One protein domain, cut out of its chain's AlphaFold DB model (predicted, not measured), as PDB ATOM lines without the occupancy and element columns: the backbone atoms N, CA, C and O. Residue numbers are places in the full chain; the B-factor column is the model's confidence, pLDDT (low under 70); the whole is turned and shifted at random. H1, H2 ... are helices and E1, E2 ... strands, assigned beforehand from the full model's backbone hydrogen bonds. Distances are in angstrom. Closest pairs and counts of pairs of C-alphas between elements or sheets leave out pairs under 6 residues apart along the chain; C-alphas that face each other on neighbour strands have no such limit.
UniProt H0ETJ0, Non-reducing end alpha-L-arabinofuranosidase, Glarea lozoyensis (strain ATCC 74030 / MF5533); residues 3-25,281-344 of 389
ATOM      1  N   THR A   3    -116.704  -1.431 -18.127       88.38
ATOM      2  CA  THR A   3    -115.659  -0.455 -17.815       88.38
ATOM      3  C   THR A   3    -114.369  -0.905 -18.470       88.38
ATOM      4  O   THR A   3    -114.141  -2.104 -18.615       88.38
ATOM      5  N   PHE A   4    -113.542   0.053 -18.863       90.50
ATOM      6  CA  PHE A   4    -112.306  -0.205 -19.581       90.50
ATOM      7  C   PHE A   4    -111.147   0.483 -18.869       90.50
ATOM      8  O   PHE A   4    -111.310   1.579 -18.337       90.50
ATOM      9  N   THR A   5    -109.999  -0.186 -18.837       91.62
ATOM     10  CA  THR A   5    -108.723   0.420 -18.470       91.62
ATOM     11  C   THR A   5    -107.684   0.032 -19.504       91.62
ATOM     12  O   THR A   5    -107.394  -1.155 -19.698       91.62
ATOM     13  N   ARG A   6    -107.096   1.037 -20.144       91.44
ATOM     14  CA  ARG A   6    -106.000   0.840 -21.080       91.44
ATOM     15  C   ARG A   6    -104.765   0.325 -20.350       91.44
ATOM     16  O   ARG A   6    -104.374   0.833 -19.299       91.44
ATOM     17  N   ILE A   7    -104.138  -0.685 -20.935       91.50
ATOM     18  CA  ILE A   7    -102.832  -1.203 -20.515       91.50
ATOM     19  C   ILE A   7    -101.826  -1.076 -21.664       91.50
ATOM     20  O   ILE A   7    -102.198  -0.740 -22.791       91.50
ATOM     21  N   GLU A   8    -100.546  -1.306 -21.374       86.19
ATOM     22  CA  GLU A   8     -99.493  -1.326 -22.395       86.19
ATOM     23  C   GLU A   8     -99.786  -2.389 -23.468       86.19
ATOM     24  O   GLU A   8    -100.331  -3.448 -23.165       86.19
ATOM     25  N   GLU A   9     -99.427  -2.125 -24.730       75.75
ATOM     26  CA  GLU A   9     -99.793  -2.994 -25.867       75.75
ATOM     27  C   GLU A   9     -99.261  -4.432 -25.768       75.75
ATOM     28  O   GLU A   9     -99.817  -5.342 -26.378       75.75
ATOM     29  N   ASN A  10     -98.173  -4.637 -25.029       79.38
ATOM     30  CA  ASN A  10     -97.530  -5.931 -24.803       79.38
ATOM     31  C   ASN A  10     -98.071  -6.673 -23.569       79.38
ATOM     32  O   ASN A  10     -97.674  -7.815 -23.332       79.38
ATOM     33  N   ALA A  11     -98.934  -6.047 -22.767       84.69
ATOM     34  CA  ALA A  11     -99.545  -6.686 -21.614       84.69
ATOM     35  C   ALA A  11    -100.719  -7.576 -22.048       84.69
ATOM     36  O   ALA A  11    -101.510  -7.210 -22.917       84.69
ATOM     37  N   THR A  12    -100.858  -8.742 -21.415       86.75
ATOM     38  CA  THR A  12    -101.969  -9.666 -21.675       86.75
ATOM     39  C   THR A  12    -103.303  -9.025 -21.272       86.75
ATOM     40  O   THR A  12    -103.455  -8.629 -20.108       86.75
ATOM     41  N   PRO A  13    -104.286  -8.918 -22.186       90.88
ATOM     42  CA  PRO A  13    -105.615  -8.436 -21.842       90.88
ATOM     43  C   PRO A  13    -106.300  -9.334 -20.810       90.88
ATOM     44  O   PRO A  13    -106.152 -10.556 -20.824       90.88
ATOM     45  N   SER A  14    -107.115  -8.746 -19.939       91.88
ATOM     46  CA  SER A  14    -107.898  -9.502 -18.955       91.88
ATOM     47  C   SER A  14    -109.326  -8.993 -18.851       91.88
ATOM     48  O   SER A  14    -109.612  -7.813 -19.066       91.88
ATOM     49  N   MET A  15    -110.220  -9.910 -18.502       91.88
ATOM     50  CA  MET A  15    -111.654  -9.694 -18.401       91.88
ATOM     51  C   MET A  15    -112.122 -10.143 -17.022       91.88
ATOM     52  O   MET A  15    -111.863 -11.269 -16.597       91.88
ATOM     53  N   ASN A  16    -112.832  -9.270 -16.316       93.88
ATOM     54  CA  ASN A  16    -113.418  -9.584 -15.021       93.88
ATOM     55  C   ASN A  16    -114.936  -9.398 -15.086       93.88
ATOM     56  O   ASN A  16    -115.419  -8.298 -15.364       93.88
ATOM     57  N   VAL A  17    -115.671 -10.484 -14.855       93.12
ATOM     58  CA  VAL A  17    -117.133 -10.502 -14.802       93.12
ATOM     59  C   VAL A  17    -117.578 -10.488 -13.343       93.12
ATOM     60  O   VAL A  17    -117.314 -11.419 -12.587       93.12
ATOM     61  N   ASP A  18    -118.295  -9.443 -12.944       92.75
ATOM     62  CA  ASP A  18    -118.853  -9.318 -11.602       92.75
ATOM     63  C   ASP A  18    -120.352  -9.637 -11.627       92.75
ATOM     64  O   ASP A  18    -121.205  -8.769 -11.850       92.75
ATOM     65  N   ILE A  19    -120.673 -10.909 -11.371       90.06
ATOM     66  CA  ILE A  19    -122.054 -11.416 -11.317       90.06
ATOM     67  C   ILE A  19    -122.862 -10.734 -10.199       90.06
ATOM     68  O   ILE A  19    -124.079 -10.575 -10.319       90.06
ATOM     69  N   SER A  20    -122.205 -10.298  -9.115       89.88
ATOM     70  CA  SER A  20    -122.882  -9.610  -8.009       89.88
ATOM     71  C   SER A  20    -123.365  -8.214  -8.415       89.88
ATOM     72  O   SER A  20    -124.373  -7.717  -7.904       89.88
ATOM     73  N   LYS A  21    -122.703  -7.603  -9.403       91.38
ATOM     74  CA  LYS A  21    -123.029  -6.279  -9.932       91.38
ATOM     75  C   LYS A  21    -124.093  -6.358 -11.023       91.38
ATOM     76  O   LYS A  21    -123.853  -6.045 -12.188       91.38
ATOM     77  N   ARG A  22    -125.308  -6.728 -10.627       90.69
ATOM     78  CA  ARG A  22    -126.499  -6.680 -11.485       90.69
ATOM     79  C   ARG A  22    -126.917  -5.230 -11.734       90.69
ATOM     80  O   ARG A  22    -127.132  -4.472 -10.791       90.69
ATOM     81  N   LEU A  23    -127.039  -4.841 -13.001       87.94
ATOM     82  CA  LEU A  23    -127.242  -3.446 -13.399       87.94
ATOM     83  C   LEU A  23    -128.697  -3.161 -13.767       87.94
ATOM     84  O   LEU A  23    -129.354  -2.349 -13.119       87.94
ATOM     85  N   SER A  24    -129.211  -3.821 -14.805       87.62
ATOM     86  CA  SER A  24    -130.574  -3.601 -15.289       87.62
ATOM     87  C   SER A  24    -131.173  -4.852 -15.917       87.62
ATOM     88  O   SER A  24    -130.459  -5.658 -16.513       87.62
ATOM     89  N   LYS A  25    -132.500  -5.009 -15.790       91.50
ATOM     90  CA  LYS A  25    -133.242  -6.014 -16.558       91.50
ATOM     91  C   LYS A  25    -133.220  -5.612 -18.030       91.50
ATOM     92  O   LYS A  25    -133.547  -4.469 -18.358       91.50
ATOM     93  N   GLY A 281    -132.179 -11.620 -19.731       92.50
ATOM     94  CA  GLY A 281    -132.183 -11.523 -18.273       92.50
ATOM     95  C   GLY A 281    -131.687 -10.167 -17.792       92.50
ATOM     96  O   GLY A 281    -132.373  -9.163 -17.970       92.50
ATOM     97  N   TYR A 282    -130.552 -10.124 -17.098       93.25
ATOM     98  CA  TYR A 282    -130.050  -8.893 -16.492       93.25
ATOM     99  C   TYR A 282    -128.613  -8.629 -16.890       93.25
ATOM    100  O   TYR A 282    -127.766  -9.506 -16.755       93.25
ATOM    101  N   THR A 283    -128.329  -7.404 -17.320       93.44
ATOM    102  CA  THR A 283    -126.954  -6.980 -17.577       93.44
ATOM    103  C   THR A 283    -126.154  -7.000 -16.275       93.44
ATOM    104  O   THR A 283    -126.657  -6.611 -15.212       93.44
ATOM    105  N   ILE A 284    -124.908  -7.455 -16.357       92.06
ATOM    106  CA  ILE A 284    -123.982  -7.524 -15.222       92.06
ATOM    107  C   ILE A 284    -122.727  -6.696 -15.497       92.06
ATOM    108  O   ILE A 284    -122.450  -6.297 -16.630       92.06
ATOM    109  N   GLY A 285    -122.010  -6.347 -14.433       92.31
ATOM    110  CA  GLY A 285    -120.779  -5.575 -14.528       92.31
ATOM    111  C   GLY A 285    -119.663  -6.385 -15.177       92.31
ATOM    112  O   GLY A 285    -119.373  -7.492 -14.740       92.31
ATOM    113  N   VAL A 286    -119.007  -5.799 -16.177       92.44
ATOM    114  CA  VAL A 286    -117.778  -6.340 -16.766       92.44
ATOM    115  C   VAL A 286    -116.707  -5.258 -16.748       92.44
ATOM    116  O   VAL A 286    -116.992  -4.071 -16.951       92.44
ATOM    117  N   HIS A 287    -115.473  -5.661 -16.481       93.06
ATOM    118  CA  HIS A 287    -114.299  -4.817 -16.610       93.06
ATOM    119  C   HIS A 287    -113.306  -5.450 -17.581       93.06
ATOM    120  O   HIS A 287    -112.958  -6.621 -17.430       93.06
ATOM    121  N   VAL A 288    -112.858  -4.668 -18.561       91.81
ATOM    122  CA  VAL A 288    -111.866  -5.076 -19.556       91.81
ATOM    123  C   VAL A 288    -110.595  -4.274 -19.342       91.81
ATOM    124  O   VAL A 288    -110.621  -3.046 -19.253       91.81
ATOM    125  N   ARG A 289    -109.469  -4.974 -19.293       93.31
ATOM    126  CA  ARG A 289    -108.136  -4.378 -19.342       93.31
ATOM    127  C   ARG A 289    -107.486  -4.831 -20.632       93.31
ATOM    128  O   ARG A 289    -107.366  -6.033 -20.849       93.31
ATOM    129  N   GLY A 290    -107.084  -3.901 -21.486       91.19
ATOM    130  CA  GLY A 290    -106.552  -4.245 -22.802       91.19
ATOM    131  C   GLY A 290    -105.934  -3.054 -23.516       91.19
ATOM    132  O   GLY A 290    -105.977  -1.927 -23.022       91.19
ATOM    133  N   GLY A 291    -105.345  -3.314 -24.680       90.25
ATOM    134  CA  GLY A 291    -104.948  -2.241 -25.583       90.25
ATOM    135  C   GLY A 291    -106.170  -1.480 -26.108       90.25
ATOM    136  O   GLY A 291    -107.306  -1.961 -26.030       90.25
ATOM    137  N   ALA A 292    -105.915  -0.314 -26.691       89.25
ATOM    138  CA  ALA A 292    -106.945   0.526 -27.283       89.25
ATOM    139  C   ALA A 292    -106.627   0.867 -28.742       89.25
ATOM    140  O   ALA A 292    -105.462   0.955 -29.138       89.25
ATOM    141  N   TYR A 293    -107.676   1.054 -29.531       85.56
ATOM    142  CA  TYR A 293    -107.650   1.697 -30.828       85.56
ATOM    143  C   TYR A 293    -107.761   3.213 -30.643       85.56
ATOM    144  O   TYR A 293    -108.765   3.716 -30.135       85.56
ATOM    145  N   ASP A 294    -106.727   3.925 -31.092       82.19
ATOM    146  CA  ASP A 294    -106.640   5.393 -31.046       82.19
ATOM    147  C   ASP A 294    -106.865   6.047 -32.423       82.19
ATOM    148  O   ASP A 294    -106.687   7.257 -32.580       82.19
ATOM    149  N   GLY A 295    -107.203   5.249 -33.441       81.25
ATOM    150  CA  GLY A 295    -107.412   5.741 -34.801       81.25
ATOM    151  C   GLY A 295    -108.750   6.461 -34.984       81.25
ATOM    152  O   GLY A 295    -109.487   6.725 -34.034       81.25
ATOM    153  N   GLU A 296    -109.059   6.797 -36.235       80.62
ATOM    154  CA  GLU A 296    -110.294   7.497 -36.582       80.62
ATOM    155  C   GLU A 296    -111.528   6.646 -36.264       80.62
ATOM    156  O   GLU A 296    -111.682   5.525 -36.745       80.62
ATOM    157  N   THR A 297    -112.450   7.201 -35.480       76.69
ATOM    158  CA  THR A 297    -113.747   6.571 -35.202       76.69
ATOM    159  C   THR A 297    -114.859   7.322 -35.916       76.69
ATOM    160  O   THR A 297    -114.828   8.552 -35.979       76.69
ATOM    161  N   TYR A 298    -115.888   6.609 -36.371       67.38
ATOM    162  CA  TYR A 298    -117.098   7.226 -36.905       67.38
ATOM    163  C   TYR A 298    -118.306   6.935 -35.999       67.38
ATOM    164  O   TYR A 298    -118.524   5.773 -35.653       67.38
ATOM    165  N   PRO A 299    -119.117   7.947 -35.646       66.88
ATOM    166  CA  PRO A 299    -118.971   9.361 -36.013       66.88
ATOM    167  C   PRO A 299    -117.770  10.040 -35.309       66.88
ATOM    168  O   PRO A 299    -117.434   9.644 -34.194       66.88
ATOM    169  N   PRO A 300    -117.132  11.079 -35.899       70.69
ATOM    170  CA  PRO A 300    -115.883  11.663 -35.378       70.69
ATOM    171  C   PRO A 300    -115.947  12.164 -33.932       70.69
ATOM    172  O   PRO A 300    -114.947  12.155 -33.218       70.69
ATOM    173  N   TRP A 301    -117.127  12.584 -33.471       72.19
ATOM    174  CA  TRP A 301    -117.308  13.035 -32.092       72.19
ATOM    175  C   TRP A 301    -117.097  11.910 -31.068       72.19
ATOM    176  O   TRP A 301    -116.729  12.202 -29.930       72.19
ATOM    177  N   LEU A 302    -117.283  10.640 -31.457       72.81
ATOM    178  CA  LEU A 302    -117.116   9.489 -30.571       72.81
ATOM    179  C   LEU A 302    -115.673   9.390 -30.065       72.81
ATOM    180  O   LEU A 302    -115.470   9.139 -28.878       72.81
ATOM    181  N   GLN A 303    -114.687   9.696 -30.914       76.12
ATOM    182  CA  GLN A 303    -113.267   9.678 -30.551       76.12
ATOM    183  C   GLN A 303    -112.988  10.586 -29.346       76.12
ATOM    184  O   GLN A 303    -112.279  10.200 -28.424       76.12
ATOM    185  N   GLY A 304    -113.622  11.764 -29.305       70.81
ATOM    186  CA  GLY A 304    -113.487  12.717 -28.200       70.81
ATOM    187  C   GLY A 304    -114.116  12.253 -26.880       70.81
ATOM    188  O   GLY A 304    -113.795  12.800 -25.829       70.81
ATOM    189  N   THR A 305    -114.997  11.248 -26.911       72.94
ATOM    190  CA  THR A 305    -115.609  10.657 -25.707       72.94
ATOM    191  C   THR A 305    -114.821   9.470 -25.149       72.94
ATOM    192  O   THR A 305    -115.036   9.068 -24.006       72.94
ATOM    193  N   LEU A 306    -113.879   8.932 -25.926       78.56
ATOM    194  CA  LEU A 306    -113.074   7.765 -25.586       78.56
ATOM    195  C   LEU A 306    -111.705   8.209 -25.063       78.56
ATOM    196  O   LEU A 306    -110.696   8.097 -25.750       78.56
ATOM    197  N   ALA A 307    -111.670   8.724 -23.831       72.44
ATOM    198  CA  ALA A 307    -110.454   9.284 -23.226       72.44
ATOM    199  C   ALA A 307    -109.256   8.310 -23.195       72.44
ATOM    200  O   ALA A 307    -108.109   8.747 -23.229       72.44
ATOM    201  N   GLU A 308    -109.523   7.003 -23.146       77.31
ATOM    202  CA  GLU A 308    -108.509   5.940 -23.152       77.31
ATOM    203  C   GLU A 308    -108.419   5.192 -24.501       77.31
ATOM    204  O   GLU A 308    -107.741   4.169 -24.581       77.31
ATOM    205  N   GLY A 309    -109.078   5.696 -25.552       82.19
ATOM    206  CA  GLY A 309    -109.272   5.010 -26.836       82.19
ATOM    207  C   GLY A 309    -110.404   3.971 -26.799       82.19
ATOM    208  O   GLY A 309    -110.981   3.688 -25.745       82.19
ATOM    209  N   ALA A 310    -110.763   3.412 -27.958       83.31
ATOM    210  CA  ALA A 310    -111.745   2.324 -28.038       83.31
ATOM    211  C   ALA A 310    -111.079   0.997 -27.654       83.31
ATOM    212  O   ALA A 310    -110.017   0.682 -28.180       83.31
ATOM    213  N   SER A 311    -111.669   0.191 -26.771       87.25
ATOM    214  CA  SER A 311    -111.069  -1.107 -26.430       87.25
ATOM    215  C   SER A 311    -110.990  -2.022 -27.658       87.25
ATOM    216  O   SER A 311    -111.950  -2.110 -28.422       87.25
ATOM    217  N   TRP A 312    -109.873  -2.738 -27.835       87.31
ATOM    218  CA  TRP A 312    -109.766  -3.760 -28.888       87.31
ATOM    219  C   TRP A 312    -110.684  -4.966 -28.658       87.31
ATOM    220  O   TRP A 312    -111.008  -5.675 -29.609       87.31
ATOM    221  N   LEU A 313    -111.095  -5.195 -27.408       88.81
ATOM    222  CA  LEU A 313    -112.020  -6.252 -27.016       88.81
ATOM    223  C   LEU A 313    -113.265  -5.601 -26.417       88.81
ATOM    224  O   LEU A 313    -113.242  -5.154 -25.269       88.81
ATOM    225  N   ASP A 314    -114.345  -5.547 -27.192       87.12
ATOM    226  CA  ASP A 314    -115.634  -5.080 -26.686       87.12
ATOM    227  C   ASP A 314    -116.417  -6.246 -26.086       87.12
ATOM    228  O   ASP A 314    -116.447  -7.349 -26.639       87.12
ATOM    229  N   ILE A 315    -117.014  -6.016 -24.917       89.50
ATOM    230  CA  ILE A 315    -117.683  -7.064 -24.152       89.50
ATOM    231  C   ILE A 315    -118.957  -6.542 -23.529       89.50
ATOM    232  O   ILE A 315    -118.978  -5.523 -22.833       89.50
ATOM    233  N   SER A 316    -120.006  -7.343 -23.658       91.44
ATOM    234  CA  SER A 316    -121.192  -7.248 -22.818       91.44
ATOM    235  C   SER A 316    -121.470  -8.591 -22.155       91.44
ATOM    236  O   SER A 316    -121.140  -9.644 -22.698       91.44
ATOM    237  N   ALA A 317    -122.069  -8.557 -20.966       92.69
ATOM    238  CA  ALA A 317    -122.477  -9.768 -20.272       92.69
ATOM    239  C   ALA A 317    -123.843  -9.612 -19.613       92.69
ATOM    240  O   ALA A 317    -124.223  -8.526 -19.149       92.69
ATOM    241  N   CYS A 318    -124.557 -10.727 -19.528       94.12
ATOM    242  CA  CYS A 318    -125.795 -10.832 -18.780       94.12
ATOM    243  C   CYS A 318    -125.855 -12.127 -17.973       94.12
ATOM    244  O   CYS A 318    -125.099 -13.069 -18.202       94.12
ATOM    245  N   ILE A 319    -126.781 -12.151 -17.023       93.06
ATOM    246  CA  ILE A 319    -127.178 -13.348 -16.299       93.06
ATOM    247  C   ILE A 319    -128.672 -13.598 -16.503       93.06
ATOM    248  O   ILE A 319    -129.501 -12.699 -16.307       93.06
ATOM    249  N   SER A 320    -129.009 -14.820 -16.911       92.62
ATOM    250  CA  SER A 320    -130.389 -15.274 -17.059       92.62
ATOM    251  C   SER A 320    -131.054 -15.478 -15.692       92.62
ATOM    252  O   SER A 320    -130.400 -15.525 -14.648       92.62
ATOM    253  N   GLU A 321    -132.377 -15.649 -15.674       88.19
ATOM    254  CA  GLU A 321    -133.092 -15.990 -14.435       88.19
ATOM    255  C   GLU A 321    -132.714 -17.387 -13.901       88.19
ATOM    256  O   GLU A 321    -132.775 -17.610 -12.695       88.19
ATOM    257  N   SER A 322    -132.251 -18.297 -14.770       89.38
ATOM    258  CA  SER A 322    -131.728 -19.618 -14.390       89.38
ATOM    259  C   SER A 322    -130.291 -19.586 -13.854       89.38
ATOM    260  O   SER A 322    -129.781 -20.623 -13.438       89.38
ATOM    261  N   GLY A 323    -129.631 -18.423 -13.862       88.75
ATOM    262  CA  GLY A 323    -128.251 -18.257 -13.398       88.75
ATOM    263  C   GLY A 323    -127.178 -18.521 -14.457       88.75
ATOM    264  O   GLY A 323    -125.995 -18.526 -14.126       88.75
ATOM    265  N   THR A 324    -127.559 -18.711 -15.722       91.62
ATOM    266  CA  THR A 324    -126.611 -18.844 -16.837       91.62
ATOM    267  C   THR A 324    -126.005 -17.483 -17.152       91.62
ATOM    268  O   THR A 324    -126.736 -16.514 -17.356       91.62
ATOM    269  N   VAL A 325    -124.675 -17.409 -17.195       93.12
ATOM    270  CA  VAL A 325    -123.940 -16.195 -17.563       93.12
ATOM    271  C   VAL A 325    -123.574 -16.268 -19.041       93.12
ATOM    272  O   VAL A 325    -122.919 -17.217 -19.463       93.12
ATOM    273  N   THR A 326    -123.967 -15.253 -19.804       93.81
ATOM    274  CA  THR A 326    -123.650 -15.127 -21.232       93.81
ATOM    275  C   THR A 326    -122.732 -13.933 -21.433       93.81
ATOM    276  O   THR A 326    -122.981 -12.861 -20.877       93.81
ATOM    277  N   LEU A 327    -121.683 -14.112 -22.237       92.88
ATOM    278  CA  LEU A 327    -120.809 -13.040 -22.693       92.88
ATOM    279  C   LEU A 327    -120.916 -12.925 -24.215       92.88
ATOM    280  O   LEU A 327    -120.816 -13.927 -24.918       92.88
ATOM    281  N   ALA A 328    -121.050 -11.700 -24.713       92.62
ATOM    282  CA  ALA A 328    -120.809 -11.372 -26.111       92.62
ATOM    283  C   ALA A 328    -119.483 -10.613 -26.191       92.62
ATOM    284  O   ALA A 328    -119.360  -9.543 -25.594       92.62
ATOM    285  N   VAL A 329    -118.504 -11.195 -26.888       91.19
ATOM    286  CA  VAL A 329    -117.141 -10.668 -27.025       91.19
ATOM    287  C   VAL A 329    -116.866 -10.386 -28.497       91.19
ATOM    288  O   VAL A 329    -117.062 -11.262 -29.337       91.19
ATOM    289  N   VAL A 330    -116.393  -9.180 -28.801       90.06
ATOM    290  CA  VAL A 330    -116.004  -8.758 -30.149       90.06
ATOM    291  C   VAL A 330    -114.532  -8.371 -30.141       90.06
ATOM    292  O   VAL A 330    -114.127  -7.464 -29.415       90.06
ATOM    293  N   ASN A 331    -113.735  -9.044 -30.973       89.88
ATOM    294  CA  ASN A 331    -112.398  -8.580 -31.316       89.88
ATOM    295  C   ASN A 331    -112.507  -7.563 -32.455       89.88
ATOM    296  O   ASN A 331    -112.884  -7.914 -33.570       89.88
ATOM    297  N   VAL A 332    -112.191  -6.304 -32.161       86.56
ATOM    298  CA  VAL A 332    -112.247  -5.197 -33.129       86.56
ATOM    299  C   VAL A 332    -111.002  -5.179 -34.027       86.56
ATOM    300  O   VAL A 332    -110.992  -4.527 -35.069       86.56
ATOM    301  N   SER A 333    -109.931  -5.886 -33.654       85.38
ATOM    302  CA  SER A 333    -108.717  -5.935 -34.466       85.38
ATOM    303  C   SER A 333    -108.886  -6.839 -35.684       85.38
ATOM    304  O   SER A 333    -109.180  -8.021 -35.554       85.38
ATOM    305  N   GLU A 334    -108.584  -6.308 -36.869       83.50
ATOM    306  CA  GLU A 334    -108.563  -7.094 -38.111       83.50
ATOM    307  C   GLU A 334    -107.341  -8.018 -38.238       83.50
ATOM    308  O   GLU A 334    -107.291  -8.859 -39.132       83.50
ATOM    309  N   THR A 335    -106.310  -7.824 -37.407       84.25
ATOM    310  CA  THR A 335    -104.983  -8.434 -37.632       84.25
ATOM    311  C   THR A 335    -104.364  -9.083 -36.406       84.25
ATOM    312  O   THR A 335    -103.360  -9.784 -36.541       84.25
ATOM    313  N   LYS A 336    -104.909  -8.841 -35.211       85.31
ATOM    314  CA  LYS A 336    -104.354  -9.354 -33.961       85.31
ATOM    315  C   LYS A 336    -105.373 -10.230 -33.252       85.31
ATOM    316  O   LYS A 336    -106.474  -9.779 -32.943       85.31
ATOM    317  N   ASP A 337    -104.951 -11.444 -32.928       87.69
ATOM    318  CA  ASP A 337    -105.623 -12.284 -31.946       87.69
ATOM    319  C   ASP A 337    -105.172 -11.896 -30.536       87.69
ATOM    320  O   ASP A 337    -104.037 -11.462 -30.321       87.69
ATOM    321  N   PHE A 338    -106.060 -12.085 -29.563       85.88
ATOM    322  CA  PHE A 338    -105.780 -11.805 -28.161       85.88
ATOM    323  C   PHE A 338    -105.988 -13.062 -27.322       85.88
ATOM    324  O   PHE A 338    -107.098 -13.585 -27.227       85.88
ATOM    325  N   GLU A 339    -104.924 -13.518 -26.666       88.38
ATOM    326  CA  GLU A 339    -105.044 -14.436 -25.536       88.38
ATOM    327  C   GLU A 339    -105.421 -13.621 -24.293       88.38
ATOM    328  O   GLU A 339    -104.832 -12.567 -24.041       88.38
ATOM    329  N   THR A 340    -106.428 -14.066 -23.541       86.44
ATOM    330  CA  THR A 340    -106.985 -13.286 -22.432       86.44
ATOM    331  C   THR A 340    -107.304 -14.133 -21.210       86.44
ATOM    332  O   THR A 340    -107.830 -15.242 -21.318       86.44
ATOM    333  N   ASP A 341    -107.028 -13.570 -20.034       87.06
ATOM    334  CA  ASP A 341    -107.446 -14.143 -18.759       87.06
ATOM    335  C   ASP A 341    -108.882 -13.721 -18.441       87.06
ATOM    336  O   ASP A 341    -109.175 -12.529 -18.322       87.06
ATOM    337  N   MET A 342    -109.770 -14.695 -18.233       87.12
ATOM    338  CA  MET A 342    -111.166 -14.442 -17.873       87.12
ATOM    339  C   MET A 342    -111.454 -14.874 -16.436       87.12
ATOM    340  O   MET A 342    -111.188 -16.008 -16.038       87.12
ATOM    341  N   GLN A 343    -112.013 -13.956 -15.653       89.88
ATOM    342  CA  GLN A 343    -112.342 -14.146 -14.243       89.88
ATOM    343  C   GLN A 343    -113.839 -13.942 -14.000       89.88
ATOM    344  O   GLN A 343    -114.485 -13.145 -14.679       89.88
ATOM    345  N   GLY A 344    -114.373 -14.620 -12.981       84.56
ATOM    346  CA  GLY A 344    -115.763 -14.444 -12.547       84.56
ATOM    347  C   GLY A 344    -116.795 -15.252 -13.335       84.56
ATOM    348  O   GLY A 344    -117.988 -14.983 -13.227       84.56
TER     349      GLY A 344
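This is residues 3 to 25 and 281 to 344 of the 389 residues of the protein "Non-reducing end alpha-L-arabinofuranosidase" of Glarea lozoyensis (strain ATCC 74030 / MF5533) (UniProt H0ETJ0). What shape do these atoms make? A twisted sheet of four strands, E1 E3 E2 E6, has the hairpin of E4 and E5 over part of one face; E3 and E4 meet only at a point. H1, a short helix in the loop between E3 and E4, lies well away from the sheet. What is it made of, and how large is it? The 87 printed residues hold six named strands and one named helix, in the order E1 E2 E3 H1 E4 E5 E6; the class is mostly strand and the four-stranded sheet is mixed. It is only just compact, close to loose, with a radius of gyration of the C-alphas of 14.0 A and spans of 41 by 29 by 20 A.

How do the strands of the sheet pair? E1, residues 3 to 6, is an edge strand parallel to E3, residues 282 to 290, with N 3 and O 286 2.9 A apart. E2, residues 14 to 25, is antiparallel to E3 at 156 degrees, with N 16 and O 287 2.9 A apart, and it bends by 75 degrees at residue 20. E6, residues 341 to 343, is the other edge strand, parallel to E2 at 35 degrees, with N 15 and O 341 2.8 A apart. Where is the hairpin? E4, residues 313 to 319, and E5, residues 325 to 331, form an antiparallel hairpin at 168 degrees, with N 330 and O 314 2.8 A apart. E3 and E4 meet only at a point, where C-alphas 283 and 318 face each other at 4.2 A. What of the helix? H1, residues 301 to 305, is not on the sheet; its one O i to N i+4 pair is not within hydrogen-bond range, but 2 of 2 O i to N i+3 pairs are.

Where does E1 begin? C-alpha 3 is at (-115.659, -0.455, -17.815). How long are the longer strands? From first to last C-alpha, E2 measures 25.7 A, E3 24.8 A, E4 19.9 A and E5 19.5 A. Where does E6 end? C-alpha 343 is at (-112.342, -14.146, -14.243).

Is the printed part unbroken? Residues 26 to 280 are not printed, and C-alphas 25 and 281 are 5.9 A apart across the cut. How long are the links? Of the links that are printed whole, E4 to E5 is tight, and the others are short. Where is confidence low? The mean pLDDT of the printed part is 86.8, and residues 298 to 299 are under 70.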